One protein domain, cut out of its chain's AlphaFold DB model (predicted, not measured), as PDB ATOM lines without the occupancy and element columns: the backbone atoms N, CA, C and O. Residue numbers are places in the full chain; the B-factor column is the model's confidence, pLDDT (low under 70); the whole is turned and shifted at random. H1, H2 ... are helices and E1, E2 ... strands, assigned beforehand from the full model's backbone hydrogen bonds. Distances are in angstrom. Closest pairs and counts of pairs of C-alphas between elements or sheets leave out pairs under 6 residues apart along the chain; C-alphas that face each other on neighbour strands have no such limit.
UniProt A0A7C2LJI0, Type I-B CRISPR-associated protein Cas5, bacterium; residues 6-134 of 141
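AT A GLANCE: This is residues 6 to 134 of the 141 residues of the protein "Type I-B CRISPR-associated protein Cas5" of bacterium (UniProt A0A7C2LJI0). A small three-stranded sheet with two helices over one face makes a head at one end, and a long two-stranded hairpin, E3 and E4, reaches away from it as an arm that gives the model its length. E4 runs on into E5, the middle strand of the head's sheet, and the arm's far end is a long loop, residues 83 to 98. The printed part has 129 residues, with two named helices and five named strands in the order E1 H1 E2 E3 E4 E5 H2; the sheets, E1 - E5 - E2 and E3 - E4, are antiparallel, and the class is mixed. The whole is loose, with a radius of gyration of the C-alphas of 18.2 A, and spans 54 by 33 by 30 A.

HOW THE PARTS SIT: Begin at E1, residues 6 to 11, an edge strand beside E5, residues 111 to 118, where N 8 and O 114 are 3.0 A apart, within hydrogen-bond range. On the other side of E5 is E2, residues 61 to 67, antiparallel to it, with N 64 and O 115 at 2.8 A. Helix H1, residues 34 to 45, is on this sheet at a height of 7.0 A, over E5 and across the strands at 83 degrees on the local plane. E1, H1 and E2 form a split strand-helix-strand unit, two strands running the same way with E5 between them, and its crossover is right-handed. H2, residues 121 to 133, is on the same face at a height of 9.7 A, along the strands at 22 degrees to E5 on the local plane. H1, with residues 41 to 45 alone, touches H2; their closest C-alphas, of Ile 45 and Leu 127, are 6.0 A apart. In both helices every O i to N i+4 pair is within hydrogen-bond range. In the hairpin of E3, residues 74 to 82, and E4, residues 99 to 108, N 77 and O 104 are 2.9 A apart. E4 runs on into E5 at 78 degrees, and residues 14 to 15 pair antiparallel with residues 107 to 108 of E4.

IN THESE COORDINATES: Find C-alpha 6 at (27.954, -53.099, 26.595), where E1 begins. E3 runs 24.4 A and E4 25.4 A, from C-alpha 99 at (6.855, -17.721, 43.427); E5 runs 22.1 A and E2 19.8 A. H1 measures 16.7 A, and H2 measures 18.3 A to C-alpha 133 at (16.224, -51.363, 18.106).

THE WHOLE: The C-alphas farthest apart, of Asp 96 and Glu 121, are 54.9 A apart. The printed part has no cut; the links E1 to H1, H1 to E2 and E3 to E4 are long. Look for pLDDT under 70 at residues 23 to 24, 70 to 72 and 85 to 97.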
ATOM      1  N   LEU A   6      28.774 -53.954  27.451       91.75
ATOM      2  CA  LEU A   6      27.954 -53.099  26.595       91.75
ATOM      3  C   LEU A   6      28.495 -51.677  26.627       91.75
ATOM      4  O   LEU A   6      28.744 -51.120  27.694       91.75
ATOM      5  N   ALA A   7      28.647 -51.071  25.454       93.12
ATOM      6  CA  ALA A   7      29.047 -49.680  25.319       93.12
ATOM      7  C   ALA A   7      27.999 -48.922  24.506       93.12
ATOM      8  O   ALA A   7      27.693 -49.299  23.377       93.12
ATOM      9  N   PHE A   8      27.468 -47.838  25.063       92.62
ATOM     10  CA  PHE A   8      26.493 -46.995  24.379       92.62
ATOM     11  C   PHE A   8      26.700 -45.522  24.716       92.62
ATOM     12  O   PHE A   8      27.338 -45.159  25.705       92.62
ATOM     13  N   LYS A   9      26.189 -44.661  23.840       92.62
ATOM     14  CA  LYS A   9      26.339 -43.214  23.938       92.62
ATOM     15  C   LYS A   9      25.032 -42.600  24.414       92.62
ATOM     16  O   LYS A   9      23.978 -42.914  23.873       92.62
ATOM     17  N   VAL A  10      25.126 -41.690  25.373       91.88
ATOM     18  CA  VAL A  10      23.996 -40.908  25.881       91.88
ATOM     19  C   VAL A  10      24.329 -39.441  25.725       91.88
ATOM     20  O   VAL A  10      25.402 -38.988  26.128       91.88
ATOM     21  N   TRP A  11      23.425 -38.705  25.103       91.69
ATOM     22  CA  TRP A  11      23.571 -37.285  24.840       91.69
ATOM     23  C   TRP A  11      22.219 -36.598  25.008       91.69
ATOM     24  O   TRP A  11      21.181 -37.248  24.937       91.69
ATOM     25  N   GLY A  12      22.250 -35.292  25.237       89.56
ATOM     26  CA  GLY A  12      21.056 -34.460  25.324       89.56
ATOM     27  C   GLY A  12      21.429 -32.985  25.258       89.56
ATOM     28  O   GLY A  12      22.615 -32.645  25.241       89.56
ATOM     29  N   ASP A  13      20.430 -32.109  25.239       91.00
ATOM     30  CA  ASP A  13      20.655 -30.658  25.246       91.00
ATOM     31  C   ASP A  13      21.011 -30.149  26.645       91.00
ATOM     32  O   ASP A  13      21.865 -29.269  26.806       91.00
ATOM     33  N   PHE A  14      20.405 -30.749  27.672       90.75
ATOM     34  CA  PHE A  14      20.645 -30.428  29.073       90.75
ATOM     35  C   PHE A  14      20.714 -31.695  29.924       90.75
ATOM     36  O   PHE A  14      20.026 -32.669  29.648       90.75
ATOM     37  N   ALA A  15      21.521 -31.677  30.985       90.88
ATOM     38  CA  ALA A  15      21.464 -32.691  32.039       90.88
ATOM     39  C   ALA A  15      21.554 -32.054  33.423       90.88
ATOM     40  O   ALA A  15      22.229 -31.037  33.617       90.88
ATOM     41  N   HIS A  16      20.898 -32.692  34.392       91.00
ATOM     42  CA  HIS A  16      20.939 -32.302  35.793       91.00
ATOM     43  C   HIS A  16      21.125 -33.526  36.696       91.00
ATOM     44  O   HIS A  16      20.244 -34.369  36.839       91.00
ATOM     45  N   PHE A  17      22.278 -33.594  37.348       90.75
ATOM     46  CA  PHE A  17      22.647 -34.617  38.318       90.75
ATOM     47  C   PHE A  17      22.787 -33.971  39.692       90.75
ATOM     48  O   PHE A  17      23.878 -33.543  40.075       90.75
ATOM     49  N   ARG A  18      21.673 -33.862  40.421       86.62
ATOM     50  CA  ARG A  18      21.593 -33.111  41.678       86.62
ATOM     51  C   ARG A  18      22.664 -33.536  42.689       86.62
ATOM     52  O   ARG A  18      22.786 -34.712  43.034       86.62
ATOM     53  N   LYS A  19      23.384 -32.554  43.235       86.06
ATOM     54  CA  LYS A  19      24.269 -32.748  44.388       86.06
ATOM     55  C   LYS A  19      23.468 -32.863  45.681       86.06
ATOM     56  O   LYS A  19      22.636 -32.008  45.972       86.06
ATOM     57  N   ILE A  20      23.760 -33.894  46.473       79.94
ATOM     58  CA  ILE A  20      22.998 -34.243  47.687       79.94
ATOM     59  C   ILE A  20      23.082 -33.197  48.807       79.94
ATOM     60  O   ILE A  20      22.186 -33.117  49.635       79.94
ATOM     61  N   TYR A  21      24.135 -32.380  48.825       75.75
ATOM     62  CA  TYR A  21      24.426 -31.450  49.920       75.75
ATOM     63  C   TYR A  21      23.898 -30.026  49.697       75.75
ATOM     64  O   TYR A  21      24.060 -29.180  50.570       75.75
ATOM     65  N   SER A  22      23.302 -29.724  48.537       71.88
ATOM     66  CA  SER A  22      22.783 -28.378  48.273       71.88
ATOM     67  C   SER A  22      21.295 -28.286  48.602       71.88
ATOM     68  O   SER A  22      20.468 -28.988  48.009       71.88
ATOM     69  N   THR A  23      20.964 -27.417  49.556       63.59
ATOM     70  CA  THR A  23      19.608 -27.228  50.088       63.59
ATOM     71  C   THR A  23      18.797 -26.216  49.281       63.59
ATOM     72  O   THR A  23      17.626 -26.469  49.014       63.59
ATOM     73  N   THR A  24      19.412 -25.108  48.856       63.53
ATOM     74  CA  THR A  24      18.687 -23.965  48.264       63.53
ATOM     75  C   THR A  24      18.882 -23.817  46.754       63.53
ATOM     76  O   THR A  24      17.952 -23.408  46.069       63.53
ATOM     77  N   SER A  25      20.052 -24.184  46.219       71.94
ATOM     78  CA  SER A  25      20.370 -24.051  44.786       71.94
ATOM     79  C   SER A  25      20.755 -25.410  44.205       71.94
ATOM     80  O   SER A  25      21.822 -25.924  44.548       71.94
ATOM     81  N   PRO A  26      19.933 -26.041  43.352       78.81
ATOM     82  CA  PRO A  26      20.230 -27.358  42.797       78.81
ATOM     83  C   PRO A  26      21.486 -27.314  41.918       78.81
ATOM     84  O   PRO A  26      21.449 -26.912  40.757       78.81
ATOM     85  N   LEU A  27      22.618 -27.724  42.491       84.56
ATOM     86  CA  LEU A  27      23.887 -27.877  41.784       84.56
ATOM     87  C   LEU A  27      23.921 -29.226  41.071       84.56
ATOM     88  O   LEU A  27      23.380 -30.206  41.588       84.56
ATOM     89  N   THR A  28      24.628 -29.296  39.943       87.06
ATOM     90  CA  THR A  28      24.806 -30.535  39.184       87.06
ATOM     91  C   THR A  28      26.236 -31.073  39.283       87.06
ATOM     92  O   THR A  28      27.232 -30.335  39.218       87.06
ATOM     93  N   TYR A  29      26.372 -32.390  39.431       88.94
ATOM     94  CA  TYR A  29      27.611 -33.092  39.098       88.94
ATOM     95  C   TYR A  29      27.873 -32.994  37.592       88.94
ATOM     96  O   TYR A  29      26.947 -32.769  36.823       88.94
ATOM     97  N   LEU A  30      29.134 -33.128  37.173       87.31
ATOM     98  CA  LEU A  30      29.517 -33.152  35.752       87.31
ATOM     99  C   LEU A  30      29.368 -34.539  35.120       87.31
ATOM    100  O   LEU A  30      29.347 -34.665  33.899       87.31
ATOM    101  N   MET A  31      29.308 -35.573  35.952       87.81
ATOM    102  CA  MET A  31      29.144 -36.957  35.541       87.81
ATOM    103  C   MET A  31      27.889 -37.526  36.195       87.81
ATOM    104  O   MET A  31      27.619 -37.191  37.355       87.81
ATOM    105  N   PRO A  32      27.149 -38.392  35.486       90.81
ATOM    106  CA  PRO A  32      26.024 -39.096  36.069       90.81
ATOM    107  C   PRO A  32      26.511 -39.973  37.234       90.81
ATOM    108  O   PRO A  32      27.459 -40.745  37.060       90.81
ATOM    109  N   PRO A  33      25.893 -39.883  38.425       91.25
ATOM    110  CA  PRO A  33      26.177 -40.810  39.509       91.25
ATOM    111  C   PRO A  33      25.704 -42.220  39.138       91.25
ATOM    112  O   PRO A  33      24.818 -42.398  38.300       91.25
ATOM    113  N   LYS A  34      26.242 -43.234  39.824       89.38
ATOM    114  CA  LYS A  34      25.863 -44.640  39.606       89.38
ATOM    115  C   LYS A  34      24.347 -44.860  39.676       89.38
ATOM    116  O   LYS A  34      23.803 -45.612  38.880       89.38
ATOM    117  N   THR A  35      23.665 -44.180  40.594       89.69
ATOM    118  CA  THR A  35      22.207 -44.260  40.749       89.69
ATOM    119  C   THR A  35      21.454 -43.748  39.522       89.69
ATOM    120  O   THR A  35      20.469 -44.363  39.126       89.69
ATOM    121  N   ALA A  36      21.935 -42.677  38.884       91.06
ATOM    122  CA  ALA A  36      21.348 -42.154  37.655       91.06
ATOM    123  C   ALA A  36      21.578 -43.107  36.475       91.06
ATOM    124  O   ALA A  36      20.668 -43.326  35.687       91.06
ATOM    125  N   LEU A  37      22.765 -43.717  36.379       92.31
ATOM    126  CA  LEU A  37      23.056 -44.720  35.349       92.31
ATOM    127  C   LEU A  37      22.199 -45.979  35.513       92.31
ATOM    128  O   LEU A  37      21.656 -46.478  34.534       92.31
ATOM    129  N   ALA A  38      22.050 -46.468  36.745       91.38
ATOM    130  CA  ALA A  38      21.180 -47.598  37.056       91.38
ATOM    131  C   ALA A  38      19.719 -47.290  36.696       91.38
ATOM    132  O   ALA A  38      19.082 -48.090  36.020       91.38
ATOM    133  N   GLY A  39      19.219 -46.107  37.076       90.50
ATOM    134  CA  GLY A  39      17.874 -45.658  36.714       90.50
ATOM    135  C   GLY A  39      17.681 -45.500  35.204       90.50
ATOM    136  O   GLY A  39      16.650 -45.898  34.676       90.50
ATOM    137  N   LEU A  40      18.689 -44.990  34.492       91.69
ATOM    138  CA  LEU A  40      18.663 -44.879  33.034       91.69
ATOM    139  C   LEU A  40      18.544 -46.255  32.370       91.69
ATOM    140  O   LEU A  40      17.698 -46.451  31.504       91.69
ATOM    141  N   VAL A  41      19.374 -47.216  32.783       91.44
ATOM    142  CA  VAL A  41      19.321 -48.582  32.247       91.44
ATOM    143  C   VAL A  41      17.984 -49.234  32.584       91.44
ATOM    144  O   VAL A  41      17.354 -49.787  31.688       91.44
ATOM    145  N   ALA A  42      17.527 -49.110  33.833       91.31
ATOM    146  CA  ALA A  42      16.224 -49.592  34.284       91.31
ATOM    147  C   ALA A  42      15.072 -49.023  33.441       91.31
ATOM    148  O   ALA A  42      14.182 -49.774  33.047       91.31
ATOM    149  N   ALA A  43      15.117 -47.733  33.094       91.25
ATOM    150  CA  ALA A  43      14.122 -47.092  32.238       91.25
ATOM    151  C   ALA A  43      14.112 -47.664  30.810       91.25
ATOM    152  O   ALA A  43      13.043 -47.887  30.242       91.25
ATOM    153  N   ILE A  44      15.290 -47.950  30.240       91.31
ATOM    154  CA  ILE A  44      15.408 -48.536  28.897       91.31
ATOM    155  C   ILE A  44      14.745 -49.919  28.849       91.31
ATOM    156  O   ILE A  44      13.966 -50.186  27.932       91.31
ATOM    157  N   ILE A  45      15.025 -50.776  29.834       91.06
ATOM    158  CA  ILE A  45      14.526 -52.163  29.871       91.06
ATOM    159  C   ILE A  45      13.133 -52.312  30.502       91.06
ATOM    160  O   ILE A  45      12.492 -53.337  30.292       91.06
ATOM    161  N   GLY A  46      12.648 -51.306  31.237       89.44
ATOM    162  CA  GLY A  46      11.308 -51.298  31.831       89.44
ATOM    163  C   GLY A  46      11.211 -51.824  33.262       89.44
ATOM    164  O   GLY A  46      10.148 -52.300  33.647       89.44
ATOM    165  N   LEU A  47      12.277 -51.744  34.064       88.19
ATOM    166  CA  LEU A  47      12.221 -52.156  35.473       88.19
ATOM    167  C   LEU A  47      11.446 -51.152  36.333       88.19
ATOM    168  O   LEU A  47      11.560 -49.936  36.167       88.19
ATOM    169  N   GLU A  48      10.705 -51.679  37.302       86.25
ATOM    170  CA  GLU A  48      10.010 -50.883  38.312       86.25
ATOM    171  C   GLU A  48      10.978 -50.255  39.323       86.25
ATOM    172  O   GLU A  48      12.076 -50.755  39.576       86.25
ATOM    173  N   LYS A  49      10.549 -49.147  39.935       77.94
ATOM    174  CA  LYS A  49      11.392 -48.291  40.780       77.94
ATOM    175  C   LYS A  49      12.069 -49.025  41.941       77.94
ATOM    176  O   LYS A  49      13.224 -48.744  42.251       77.94
ATOM    177  N   ASP A  50      11.368 -49.972  42.552       80.00
ATOM    178  CA  ASP A  50      11.825 -50.633  43.776       80.00
ATOM    179  C   ASP A  50      12.592 -51.938  43.507       80.00
ATOM    180  O   ASP A  50      13.212 -52.494  44.414       80.00
ATOM    181  N   THR A  51      12.615 -52.422  42.261       79.12
ATOM    182  CA  THR A  51      13.177 -53.742  41.931       79.12
ATOM    183  C   THR A  51      14.629 -53.680  41.457       79.12
ATOM    184  O   THR A  51      15.407 -54.591  41.738       79.12
ATOM    185  N   TYR A  52      15.057 -52.593  40.804       79.12
ATOM    186  CA  TYR A  52      16.377 -52.548  40.157       79.12
ATOM    187  C   TYR A  52      17.564 -52.314  41.106       79.12
ATOM    188  O   TYR A  52      18.720 -52.532  40.729       79.12
ATOM    189  N   HIS A  53      17.328 -51.875  42.344       78.12
ATOM    190  CA  HIS A  53      18.406 -51.563  43.289       78.12
ATOM    191  C   HIS A  53      19.259 -52.787  43.661       78.12
ATOM    192  O   HIS A  53      20.474 -52.662  43.806       78.12
ATOM    193  N   SER A  54      18.639 -53.966  43.767       77.94
ATOM    194  CA  SER A  54      19.299 -55.238  44.106       77.94
ATOM    195  C   SER A  54      20.104 -55.841  42.943       77.94
ATOM    196  O   SER A  54      20.964 -56.708  43.150       77.94
ATOM    197  N   ILE A  55      19.818 -55.376  41.726       77.56
ATOM    198  CA  ILE A  55      20.422 -55.814  40.468       77.56
ATOM    199  C   ILE A  55      21.698 -55.012  40.202       77.56
ATOM    200  O   ILE A  55      22.748 -55.581  39.903       77.56
ATOM    201  N   PHE A  56      21.641 -53.688  40.383       81.12
ATOM    202  CA  PHE A  56      22.767 -52.787  40.109       81.12
ATOM    203  C   PHE A  56      23.723 -52.584  41.301       81.12
ATOM    204  O   PHE A  56      24.437 -51.576  41.407       81.12
ATOM    205  N   THR A  57      23.799 -53.562  42.204       82.69
ATOM    206  CA  THR A  57      24.777 -53.580  43.299       82.69
ATOM    207  C   THR A  57      26.205 -53.599  42.747       82.69
ATOM    208  O   THR A  57      26.454 -54.051  41.629       82.69
ATOM    209  N   THR A  58      27.169 -53.068  43.501       78.69
ATOM    210  CA  THR A  58      28.585 -52.963  43.081       78.69
ATOM    211  C   THR A  58      29.224 -54.313  42.770       78.69
ATOM    212  O   THR A  58      30.093 -54.391  41.914       78.69
ATOM    213  N   GLU A  59      28.748 -55.382  43.399       80.25
ATOM    214  CA  GLU A  59      29.224 -56.740  43.138       80.25
ATOM    215  C   GLU A  59      28.682 -57.322  41.827       80.25
ATOM    216  O   GLU A  59      29.353 -58.125  41.185       80.25
ATOM    217  N   LYS A  60      27.469 -56.928  41.423       82.88
ATOM    218  CA  LYS A  60      26.742 -57.507  40.281       82.88
ATOM    219  C   LYS A  60      26.849 -56.681  39.003       82.88
ATOM    220  O   LYS A  60      26.609 -57.207  37.918       82.88
ATOM    221  N   SER A  61      27.205 -55.403  39.124       86.19
ATOM    222  CA  SER A  61      27.301 -54.483  37.996       86.19
ATOM    223  C   SER A  61      28.438 -53.474  38.155       86.19
ATOM    224  O   SER A  61      28.644 -52.883  39.222       86.19
ATOM    225  N   GLY A  62      29.148 -53.249  37.052       89.94
ATOM    226  CA  GLY A  62      30.172 -52.227  36.897       89.94
ATOM    227  C   GLY A  62      29.735 -51.193  35.867       89.94
ATOM    228  O   GLY A  62      29.394 -51.541  34.737       89.94
ATOM    229  N   PHE A  63      29.780 -49.920  36.253       91.62
ATOM    230  CA  PHE A  63      29.554 -48.795  35.350       91.62
ATOM    231  C   PHE A  63      30.863 -48.042  35.129       91.62
ATOM    232  O   PHE A  63      31.479 -47.563  36.081       91.62
ATOM    233  N   GLY A  64      31.261 -47.903  33.870       92.44
ATOM    234  CA  GLY A  64      32.296 -46.981  33.426       92.44
ATOM    235  C   GLY A  64      31.659 -45.816  32.681       92.44
ATOM    236  O   GLY A  64      30.750 -46.007  31.877       92.44
ATOM    237  N   VAL A  65      32.132 -44.596  32.924       92.62
ATOM    238  CA  VAL A  65      31.657 -43.411  32.201       92.62
ATOM    239  C   VAL A  65      32.843 -42.645  31.658       92.62
ATOM    240  O   VAL A  65      33.731 -42.240  32.407       92.62
ATOM    241  N   ARG A  66      32.826 -42.397  30.352       92.44
ATOM    242  CA  ARG A  66      33.771 -41.508  29.683       92.44
ATOM    243  C   ARG A  66      33.041 -40.270  29.180       92.44
ATOM    244  O   ARG A  66      32.036 -40.348  28.478       92.44
ATOM    245  N   ILE A  67      33.578 -39.108  29.521       89.44
ATOM    246  CA  ILE A  67      33.118 -37.810  29.028       89.44
ATOM    247  C   ILE A  67      33.658 -37.633  27.602       89.44
ATOM    248  O   ILE A  67      34.872 -37.601  27.418       89.44
ATOM    249  N   ILE A  68      32.778 -37.529  26.598       86.12
ATOM    250  CA  ILE A  68      33.197 -37.398  25.188       86.12
ATOM    251  C   ILE A  68      33.301 -35.925  24.758       86.12
ATOM    252  O   ILE A  68      34.258 -35.553  24.088       86.12
ATOM    253  N   GLY A  69      32.357 -35.060  25.147       73.94
ATOM    254  CA  GLY A  69      32.385 -33.645  24.748       73.94
ATOM    255  C   GLY A  69      31.189 -32.829  25.241       73.94
ATOM    256  O   GLY A  69      30.242 -33.397  25.765       73.94
ATOM    257  N   GLY A  70      31.262 -31.495  25.119       65.56
ATOM    258  CA  GLY A  70      30.177 -30.535  25.428       65.56
ATOM    259  C   GLY A  70      30.044 -30.097  26.898       65.56
ATOM    260  O   GLY A  70      29.612 -28.989  27.194       65.56
ATOM    261  N   GLN A  71      30.577 -30.888  27.821       62.94
ATOM    262  CA  GLN A  71      30.180 -30.900  29.241       62.94
ATOM    263  C   GLN A  71      30.832 -29.826  30.122       62.94
ATOM    264  O   GLN A  71      30.567 -29.745  31.318       62.94
ATOM    265  N   LYS A  72      31.729 -29.015  29.551       62.38
ATOM    266  CA  LYS A  72      32.471 -27.973  30.283       62.38
ATOM    267  C   LYS A  72      31.631 -26.719  30.541       62.38
ATOM    268  O   LYS A  72      32.062 -25.846  31.286       62.38
ATOM    269  N   LYS A  73      30.451 -26.610  29.922       71.50
ATOM    270  CA  LYS A  73      29.560 -25.458  30.061       71.50
ATOM    271  C   LYS A  73      28.419 -25.812  31.001       71.50
ATOM    272  O   LYS A  73      27.438 -26.434  30.601       71.50
ATOM    273  N   LYS A  74      28.566 -25.398  32.254       85.38
ATOM    274  CA  LYS A  74      27.441 -25.303  33.176       85.38
ATOM    275  C   LYS A  74      26.714 -23.997  32.902       85.38
ATOM    276  O   LYS A  74      27.356 -22.960  32.750       85.38
ATOM    277  N   ILE A  75      25.398 -24.063  32.804       90.56
ATOM    278  CA  ILE A  75      24.546 -22.884  32.717       90.56
ATOM    279  C   ILE A  75      23.658 -22.834  33.948       90.56
ATOM    280  O   ILE A  75      23.274 -23.870  34.491       90.56
ATOM    281  N   VAL A  76      23.335 -21.623  34.378       90.19
ATOM    282  CA  VAL A  76      22.379 -21.396  35.455       90.19
ATOM    283  C   VAL A  76      21.106 -20.864  34.824       90.19
ATOM    284  O   VAL A  76      21.132 -19.836  34.150       90.19
ATOM    285  N   VAL A  77      20.004 -21.580  35.026       90.25
ATOM    286  CA  VAL A  77      18.681 -21.189  34.546       90.25
ATOM    287  C   VAL A  77      17.797 -20.948  35.770       90.25
ATOM    288  O   VAL A  77      17.577 -21.883  36.545       90.25
ATOM    289  N   PRO A  78      17.310 -19.717  35.997       88.25
ATOM    290  CA  PRO A  78      16.363 -19.452  37.070       88.25
ATOM    291  C   PRO A  78      15.004 -20.067  36.721       88.25
ATOM    292  O   PRO A  78      14.389 -19.713  35.716       88.25
ATOM    293  N   ILE A  79      14.532 -20.989  37.559       88.81
ATOM    294  CA  ILE A  79      13.212 -21.611  37.434       88.81
ATOM    295  C   ILE A  79      12.294 -21.000  38.489       88.81
ATOM    296  O   ILE A  79      12.636 -20.945  39.672       88.81
ATOM    297  N   ASN A  80      11.118 -20.545  38.057       87.19
ATOM    298  CA  ASN A  80      10.067 -20.068  38.951       87.19
ATOM    299  C   ASN A  80       9.351 -21.271  39.575       87.19
ATOM    300  O   ASN A  80       8.539 -21.910  38.907       87.19
ATOM    301  N   LEU A  81       9.631 -21.571  40.844       84.00
ATOM    302  CA  LEU A  81       8.892 -22.580  41.602       84.00
ATOM    303  C   LEU A  81       7.779 -21.920  42.420       84.00
ATOM    304  O   LEU A  81       7.956 -20.830  42.969       84.00
ATOM    305  N   ILE A  82       6.627 -22.584  42.494       82.38
ATOM    306  CA  ILE A  82       5.521 -22.184  43.370       82.38
ATOM    307  C   ILE A  82       5.922 -22.517  44.810       82.38
ATOM    308  O   ILE A  82       6.405 -23.617  45.072       82.38
ATOM    309  N   ASP A  83       5.752 -21.568  45.732       73.81
ATOM    310  CA  ASP A  83       5.992 -21.816  47.152       73.81
ATOM    311  C   ASP A  83       4.827 -22.617  47.749       73.81
ATOM    312  O   ASP A  83       3.719 -22.107  47.911       73.81
ATOM    313  N   THR A  84       5.083 -23.883  48.076       70.12
ATOM    314  CA  THR A  84       4.110 -24.799  48.690       70.12
ATOM    315  C   THR A  84       4.275 -24.907  50.210       70.12
ATOM    316  O   THR A  84       3.782 -25.853  50.816       70.12
ATOM    317  N   LYS A  85       4.985 -23.974  50.870       68.56
ATOM    318  CA  LYS A  85       5.132 -24.000  52.340       68.56
ATOM    319  C   LYS A  85       3.813 -23.781  53.077       68.56
ATOM    320  O   LYS A  85       3.653 -24.279  54.186       68.56
ATOM    321  N   THR A  86       2.908 -22.999  52.495       62.22
ATOM    322  CA  THR A  86       1.635 -22.615  53.128       62.22
ATOM    323  C   THR A  86       0.456 -23.423  52.592       62.22
ATOM    324  O   THR A  86      -0.493 -23.665  53.326       62.22
ATOM    325  N   ASN A  87       0.543 -23.885  51.342       64.50
ATOM    326  CA  ASN A  87      -0.535 -24.567  50.639       64.50
ATOM    327  C   ASN A  87      -0.074 -25.957  50.203       64.50
ATOM    328  O   ASN A  87       0.937 -26.093  49.513       64.50
ATOM    329  N   MET A  88      -0.816 -26.984  50.620       60.44
ATOM    330  CA  MET A  88      -0.440 -28.385  50.413       60.44
ATOM    331  C   MET A  88      -0.838 -28.898  49.024       60.44
ATOM    332  O   MET A  88      -0.218 -29.832  48.513       60.44
ATOM    333  N   TYR A  89      -1.836 -28.269  48.396       67.62
ATOM    334  CA  TYR A  89      -2.350 -28.672  47.095       67.62
ATOM    335  C   TYR A  89      -2.237 -27.566  46.040       67.62
ATOM    336  O   TYR A  89      -2.303 -26.371  46.327       67.62
ATOM    337  N   LEU A  90      -2.094 -27.972  44.773       66.75
ATOM    338  CA  LEU A  90      -1.975 -27.044  43.641       66.75
ATOM    339  C   LEU A  90      -3.224 -26.175  43.442       66.75
ATOM    340  O   LEU A  90      -3.093 -25.046  42.983       66.75
ATOM    341  N   TRP A  91      -4.415 -26.671  43.786       68.44
ATOM    342  CA  TRP A  91      -5.654 -25.891  43.688       68.44
ATOM    343  C   TRP A  91      -5.789 -24.839  44.796       68.44
ATOM    344  O   TRP A  91      -6.488 -23.850  44.602       68.44
ATOM    345  N   ASP A  92      -5.090 -25.012  45.921       63.84
ATOM    346  CA  ASP A  92      -5.028 -24.011  46.993       63.84
ATOM    347  C   ASP A  92      -4.109 -22.843  46.604       63.84
ATOM    348  O   ASP A  92      -4.170 -21.754  47.177       63.84
ATOM    349  N   CYS A  93      -3.238 -23.051  45.613       62.06
ATOM    350  CA  CYS A  93      -2.352 -22.026  45.088       62.06
ATOM    351  C   CYS A  93      -3.133 -21.080  44.159       62.06
ATOM    352  O   CYS A  93      -3.271 -21.323  42.960       62.06
ATOM    353  N   SER A  94      -3.637 -19.969  44.706       62.81
ATOM    354  CA  SER A  94      -4.260 -18.889  43.927       62.81
ATOM    355  C   SER A  94      -3.267 -18.234  42.947       62.81
ATOM    356  O   SER A  94      -2.049 -18.442  43.028       62.81
ATOM    357  N   LYS A  95      -3.757 -17.388  42.026       61.34
ATOM    358  CA  LYS A  95      -2.894 -16.620  41.101       61.34
ATOM    359  C   LYS A  95      -1.827 -15.774  41.823       61.34
ATOM    360  O   LYS A  95      -0.773 -15.543  41.237       61.34
ATOM    361  N   ASP A  96      -2.071 -15.403  43.080       61.78
ATOM    362  CA  ASP A  96      -1.185 -14.589  43.922       61.78
ATOM    363  C   ASP A  96      -0.207 -15.415  44.775       61.78
ATOM    364  O   ASP A  96       0.490 -14.877  45.640       61.78
ATOM    365  N   THR A  97      -0.129 -16.732  44.552       68.88
ATOM    366  CA  THR A  97       0.813 -17.585  45.284       68.88
ATOM    367  C   THR A  97       2.241 -17.125  45.028       68.88
ATOM    368  O   THR A  97       2.681 -17.014  43.877       68.88
ATOM    369  N   LYS A  98       2.985 -16.876  46.112       72.25
ATOM    370  CA  LYS A  98       4.382 -16.443  46.046       72.25
ATOM    371  C   LYS A  98       5.194 -17.446  45.228       72.25
ATOM    372  O   LYS A  98       5.173 -18.649  45.479       72.25
ATOM    373  N   ARG A  99       5.918 -16.937  44.234       76.62
ATOM    374  CA  ARG A  99       6.855 -17.721  43.427       76.62
ATOM    375  C   ARG A  99       8.269 -17.381  43.853       76.62
ATOM    376  O   ARG A  99       8.601 -16.211  44.016       76.62
ATOM    377  N   THR A 100       9.097 -18.404  44.000       81.31
ATOM    378  CA  THR A 100      10.523 -18.236  44.271       81.31
ATOM    379  C   THR A 100      11.301 -18.577  43.011       81.31
ATOM    380  O   THR A 100      11.128 -19.653  42.437       81.31
ATOM    381  N   GLN A 101      12.169 -17.665  42.578       82.38
ATOM    382  CA  GLN A 101      13.136 -17.948  41.524       82.38
ATOM    383  C   GLN A 101      14.318 -18.692  42.119       82.38
ATOM    384  O   GLN A 101      15.075 -18.131  42.909       82.38
ATOM    385  N   ILE A 102      14.471 -19.954  41.732       85.38
ATOM    386  CA  ILE A 102      15.601 -20.771  42.158       85.38
ATOM    387  C   ILE A 102      16.564 -20.927  40.978       85.38
ATOM    388  O   ILE A 102      16.140 -21.372  39.910       85.38
ATOM    389  N   PRO A 103      17.853 -20.582  41.133       87.38
ATOM    390  CA  PRO A 103      18.856 -20.814  40.103       87.38
ATOM    391  C   PRO A 103      19.210 -22.306  40.035       87.38
ATOM    392  O   PRO A 103      19.893 -22.831  40.916       87.38
ATOM    393  N   PHE A 104      18.759 -22.993  38.985       89.50
ATOM    394  CA  PHE A 104      19.132 -24.383  38.715       89.50
ATOM    395  C   PHE A 104      20.380 -24.440  37.840       89.50
ATOM    396  O   PHE A 104      20.463 -23.777  36.806       89.50
ATOM    397  N   GLU A 105      21.343 -25.269  38.235       90.88
ATOM    398  CA  GLU A 105      22.541 -25.526  37.446       90.88
ATOM    399  C   GLU A 105      22.318 -26.723  36.511       90.88
ATOM    400  O   GLU A 105      22.022 -27.830  36.962       90.88
ATOM    401  N   PHE A 106      22.521 -26.521  35.210       91.38
ATOM    402  CA  PHE A 106      22.435 -27.560  34.184       91.38
ATOM    403  C   PHE A 106      23.756 -27.702  33.435       91.38
ATOM    404  O   PHE A 106      24.481 -26.730  33.225       91.38
ATOM    405  N   ILE A 107      24.054 -28.914  32.979       91.69
ATOM    406  CA  ILE A 107      25.107 -29.158  31.991       91.69
ATOM    407  C   ILE A 107      24.504 -28.909  30.615       91.69
ATOM    408  O   ILE A 107      23.479 -29.505  30.304       91.69
ATOM    409  N   LYS A 108      25.133 -28.072  29.789       91.31
ATOM    410  CA  LYS A 108      24.714 -27.843  28.402       91.31
ATOM    411  C   LYS A 108      25.407 -28.819  27.450       91.31
ATOM    412  O   LYS A 108      26.620 -29.000  27.538       91.31
ATOM    413  N   ASN A 109      24.647 -29.384  26.516       91.50
ATOM    414  CA  ASN A 109      25.078 -30.348  25.501       91.50
ATOM    415  C   ASN A 109      25.913 -31.523  26.068       91.50
ATOM    416  O   ASN A 109      27.017 -31.781  25.570       91.50
ATOM    417  N   PRO A 110      25.469 -32.202  27.146       91.75
ATOM    418  CA  PRO A 110      26.158 -33.370  27.689       91.75
ATOM    419  C   PRO A 110      26.266 -34.506  26.665       91.75
ATOM    420  O   PRO A 110      25.360 -34.754  25.871       91.75
ATOM    421  N   CYS A 111      27.378 -35.240  26.718       92.25
ATOM    422  CA  CYS A 111      27.621 -36.389  25.851       92.25
ATOM    423  C   CYS A 111      28.567 -37.395  26.523       92.25
ATOM    424  O   CYS A 111      29.789 -37.197  26.573       92.25
ATOM    425  N   TYR A 112      28.000 -38.495  27.007       92.69
ATOM    426  CA  TYR A 112      28.674 -39.551  27.752       92.69
ATOM    427  C   TYR A 112      28.769 -40.837  26.930       92.69
ATOM    428  O   TYR A 112      27.803 -41.245  26.291       92.69
ATOM    429  N   GLN A 113      29.920 -41.503  26.995       93.88
ATOM    430  CA  GLN A 113      30.036 -42.916  26.650       93.88
ATOM    431  C   GLN A 113      29.873 -43.708  27.942       93.88
ATOM    432  O   GLN A 113      30.658 -43.529  28.878       93.88
ATOM    433  N   ILE A 114      28.866 -44.566  27.989       94.38
ATOM    434  CA  ILE A 114      28.599 -45.445  29.120       94.38
ATOM    435  C   ILE A 114      29.079 -46.841  28.748       94.38
ATOM    436  O   ILE A 114      28.793 -47.341  27.661       94.38
ATOM    437  N   TYR A 115      29.815 -47.445  29.669       94.12
ATOM    438  CA  TYR A 115      30.251 -48.828  29.636       94.12
ATOM    439  C   TYR A 115      29.549 -49.557  30.774       94.12
ATOM    440  O   TYR A 115      29.655 -49.145  31.930       94.12
ATOM    441  N   LEU A 116      28.828 -50.617  30.449       92.62
ATOM    442  CA  LEU A 116      28.090 -51.423  31.404       92.62
ATOM    443  C   LEU A 116      28.569 -52.863  31.334       92.62
ATOM    444  O   LEU A 116      28.513 -53.495  30.281       92.62
ATOM    445  N   ASN A 117      28.990 -53.374  32.482       91.31
ATOM    446  CA  ASN A 117      29.145 -54.797  32.720       91.31
ATOM    447  C   ASN A 117      28.105 -55.199  33.771       91.31
ATOM    448  O   ASN A 117      28.053 -54.607  34.850       91.31
ATOM    449  N   VAL A 118      27.261 -56.169  33.442       89.44
ATOM    450  CA  VAL A 118      26.231 -56.725  34.321       89.44
ATOM    451  C   VAL A 118      26.384 -58.236  34.281       89.44
ATOM    452  O   VAL A 118      26.499 -58.808  33.202       89.44
ATOM    453  N   ARG A 119      26.394 -58.867  35.460       86.31
ATOM    454  CA  ARG A 119      26.486 -60.331  35.589       86.31
ATOM    455  C   ARG A 119      25.216 -61.062  35.156       86.31
ATOM    456  O   ARG A 119      25.277 -62.244  34.863       86.31
ATOM    457  N   ASP A 120      24.082 -60.375  35.193       86.94
ATOM    458  CA  ASP A 120      22.782 -60.916  34.813       86.94
ATOM    459  C   ASP A 120      22.647 -60.947  33.280       86.94
ATOM    460  O   ASP A 120      22.567 -59.904  32.621       86.94
ATOM    461  N   GLU A 121      22.686 -62.150  32.710       86.56
ATOM    462  CA  GLU A 121      22.670 -62.355  31.261       86.56
ATOM    463  C   GLU A 121      21.346 -61.930  30.620       86.56
ATOM    464  O   GLU A 121      21.361 -61.368  29.520       86.56
ATOM    465  N   ASP A 122      20.217 -62.105  31.312       88.31
ATOM    466  CA  ASP A 122      18.898 -61.737  30.792       88.31
ATOM    467  C   ASP A 122      18.813 -60.222  30.593       88.31
ATOM    468  O   ASP A 122      18.440 -59.727  29.523       88.31
ATOM    469  N   ILE A 123      19.268 -59.466  31.594       88.12
ATOM    470  CA  ILE A 123      19.314 -58.000  31.541       88.12
ATOM    471  C   ILE A 123      20.293 -57.526  30.475       88.12
ATOM    472  O   ILE A 123      20.006 -56.577  29.737       88.12
ATOM    473  N   HIS A 124      21.446 -58.188  30.367       90.12
ATOM    474  CA  HIS A 124      22.424 -57.882  29.336       90.12
ATOM    475  C   HIS A 124      21.824 -58.053  27.930       90.12
ATOM    476  O   HIS A 124      21.926 -57.147  27.093       90.12
ATOM    477  N   GLN A 125      21.167 -59.184  27.658       90.50
ATOM    478  CA  GLN A 125      20.562 -59.458  26.355       90.50
ATOM    479  C   GLN A 125      19.389 -58.523  26.054       90.50
ATOM    480  O   GLN A 125      19.297 -57.988  24.943       90.50
ATOM    481  N   GLN A 126      18.526 -58.270  27.041       91.38
ATOM    482  CA  GLN A 126      17.391 -57.365  26.894       91.38
ATOM    483  C   GLN A 126      17.855 -55.941  26.579       91.38
ATOM    484  O   GLN A 126      17.365 -55.328  25.628       91.38
ATOM    485  N   LEU A 127      18.850 -55.429  27.313       91.38
ATOM    486  CA  LEU A 127      19.415 -54.109  27.051       91.38
ATOM    487  C   LEU A 127      20.063 -54.045  25.662       91.38
ATOM    488  O   LEU A 127      19.825 -53.095  24.916       91.38
ATOM    489  N   LYS A 128      20.832 -55.070  25.275       92.56
ATOM    490  CA  LYS A 128      21.451 -55.162  23.943       92.56
ATOM    491  C   LYS A 128      20.405 -55.107  22.827       92.56
ATOM    492  O   LYS A 128      20.625 -54.425  21.826       92.56
ATOM    493  N   LYS A 129      19.272 -55.794  22.999       92.62
ATOM    494  CA  LYS A 129      18.151 -55.769  22.050       92.62
ATOM    495  C   LYS A 129      17.526 -54.374  21.957       92.62
ATOM    496  O   LYS A 129      17.441 -53.827  20.862       92.62
ATOM    497  N   MET A 130      17.170 -53.776  23.095       92.25
ATOM    498  CA  MET A 130      16.540 -52.448  23.150       92.25
ATOM    499  C   MET A 130      17.429 -51.359  22.534       92.25
ATOM    500  O   MET A 130      16.959 -50.561  21.725       92.25
ATOM    501  N   LEU A 131      18.733 -51.384  22.835       91.62
ATOM    502  CA  LEU A 131      19.706 -50.444  22.273       91.62
ATOM    503  C   LEU A 131      19.868 -50.597  20.755       91.62
ATOM    504  O   LEU A 131      19.979 -49.591  20.059       91.62
ATOM    505  N   LYS A 132      19.868 -51.831  20.227       91.12
ATOM    506  CA  LYS A 132      19.934 -52.076  18.775       91.12
ATOM    507  C   LYS A 132      18.674 -51.610  18.049       91.12
ATOM    508  O   LYS A 132      18.774 -51.113  16.933       91.12
ATOM    509  N   GLU A 133      17.512 -51.783  18.669       92.38
ATOM    510  CA  GLU A 133      16.224 -51.363  18.106       92.38
ATOM    511  C   GLU A 133      15.938 -49.864  18.306       92.38
ATOM    512  O   GLU A 133      14.996 -49.346  17.711       92.38
ATOM    513  N   GLY A 134      16.721 -49.167  19.138       88.31
ATOM    514  CA  GLY A 134      16.477 -47.766  19.494       88.31
ATOM    515  C   GLY A 134      15.189 -47.559  20.296       88.31
ATOM    516  O   GLY A 134      14.599 -46.482  20.242       88.31
TER     517      GLY A 134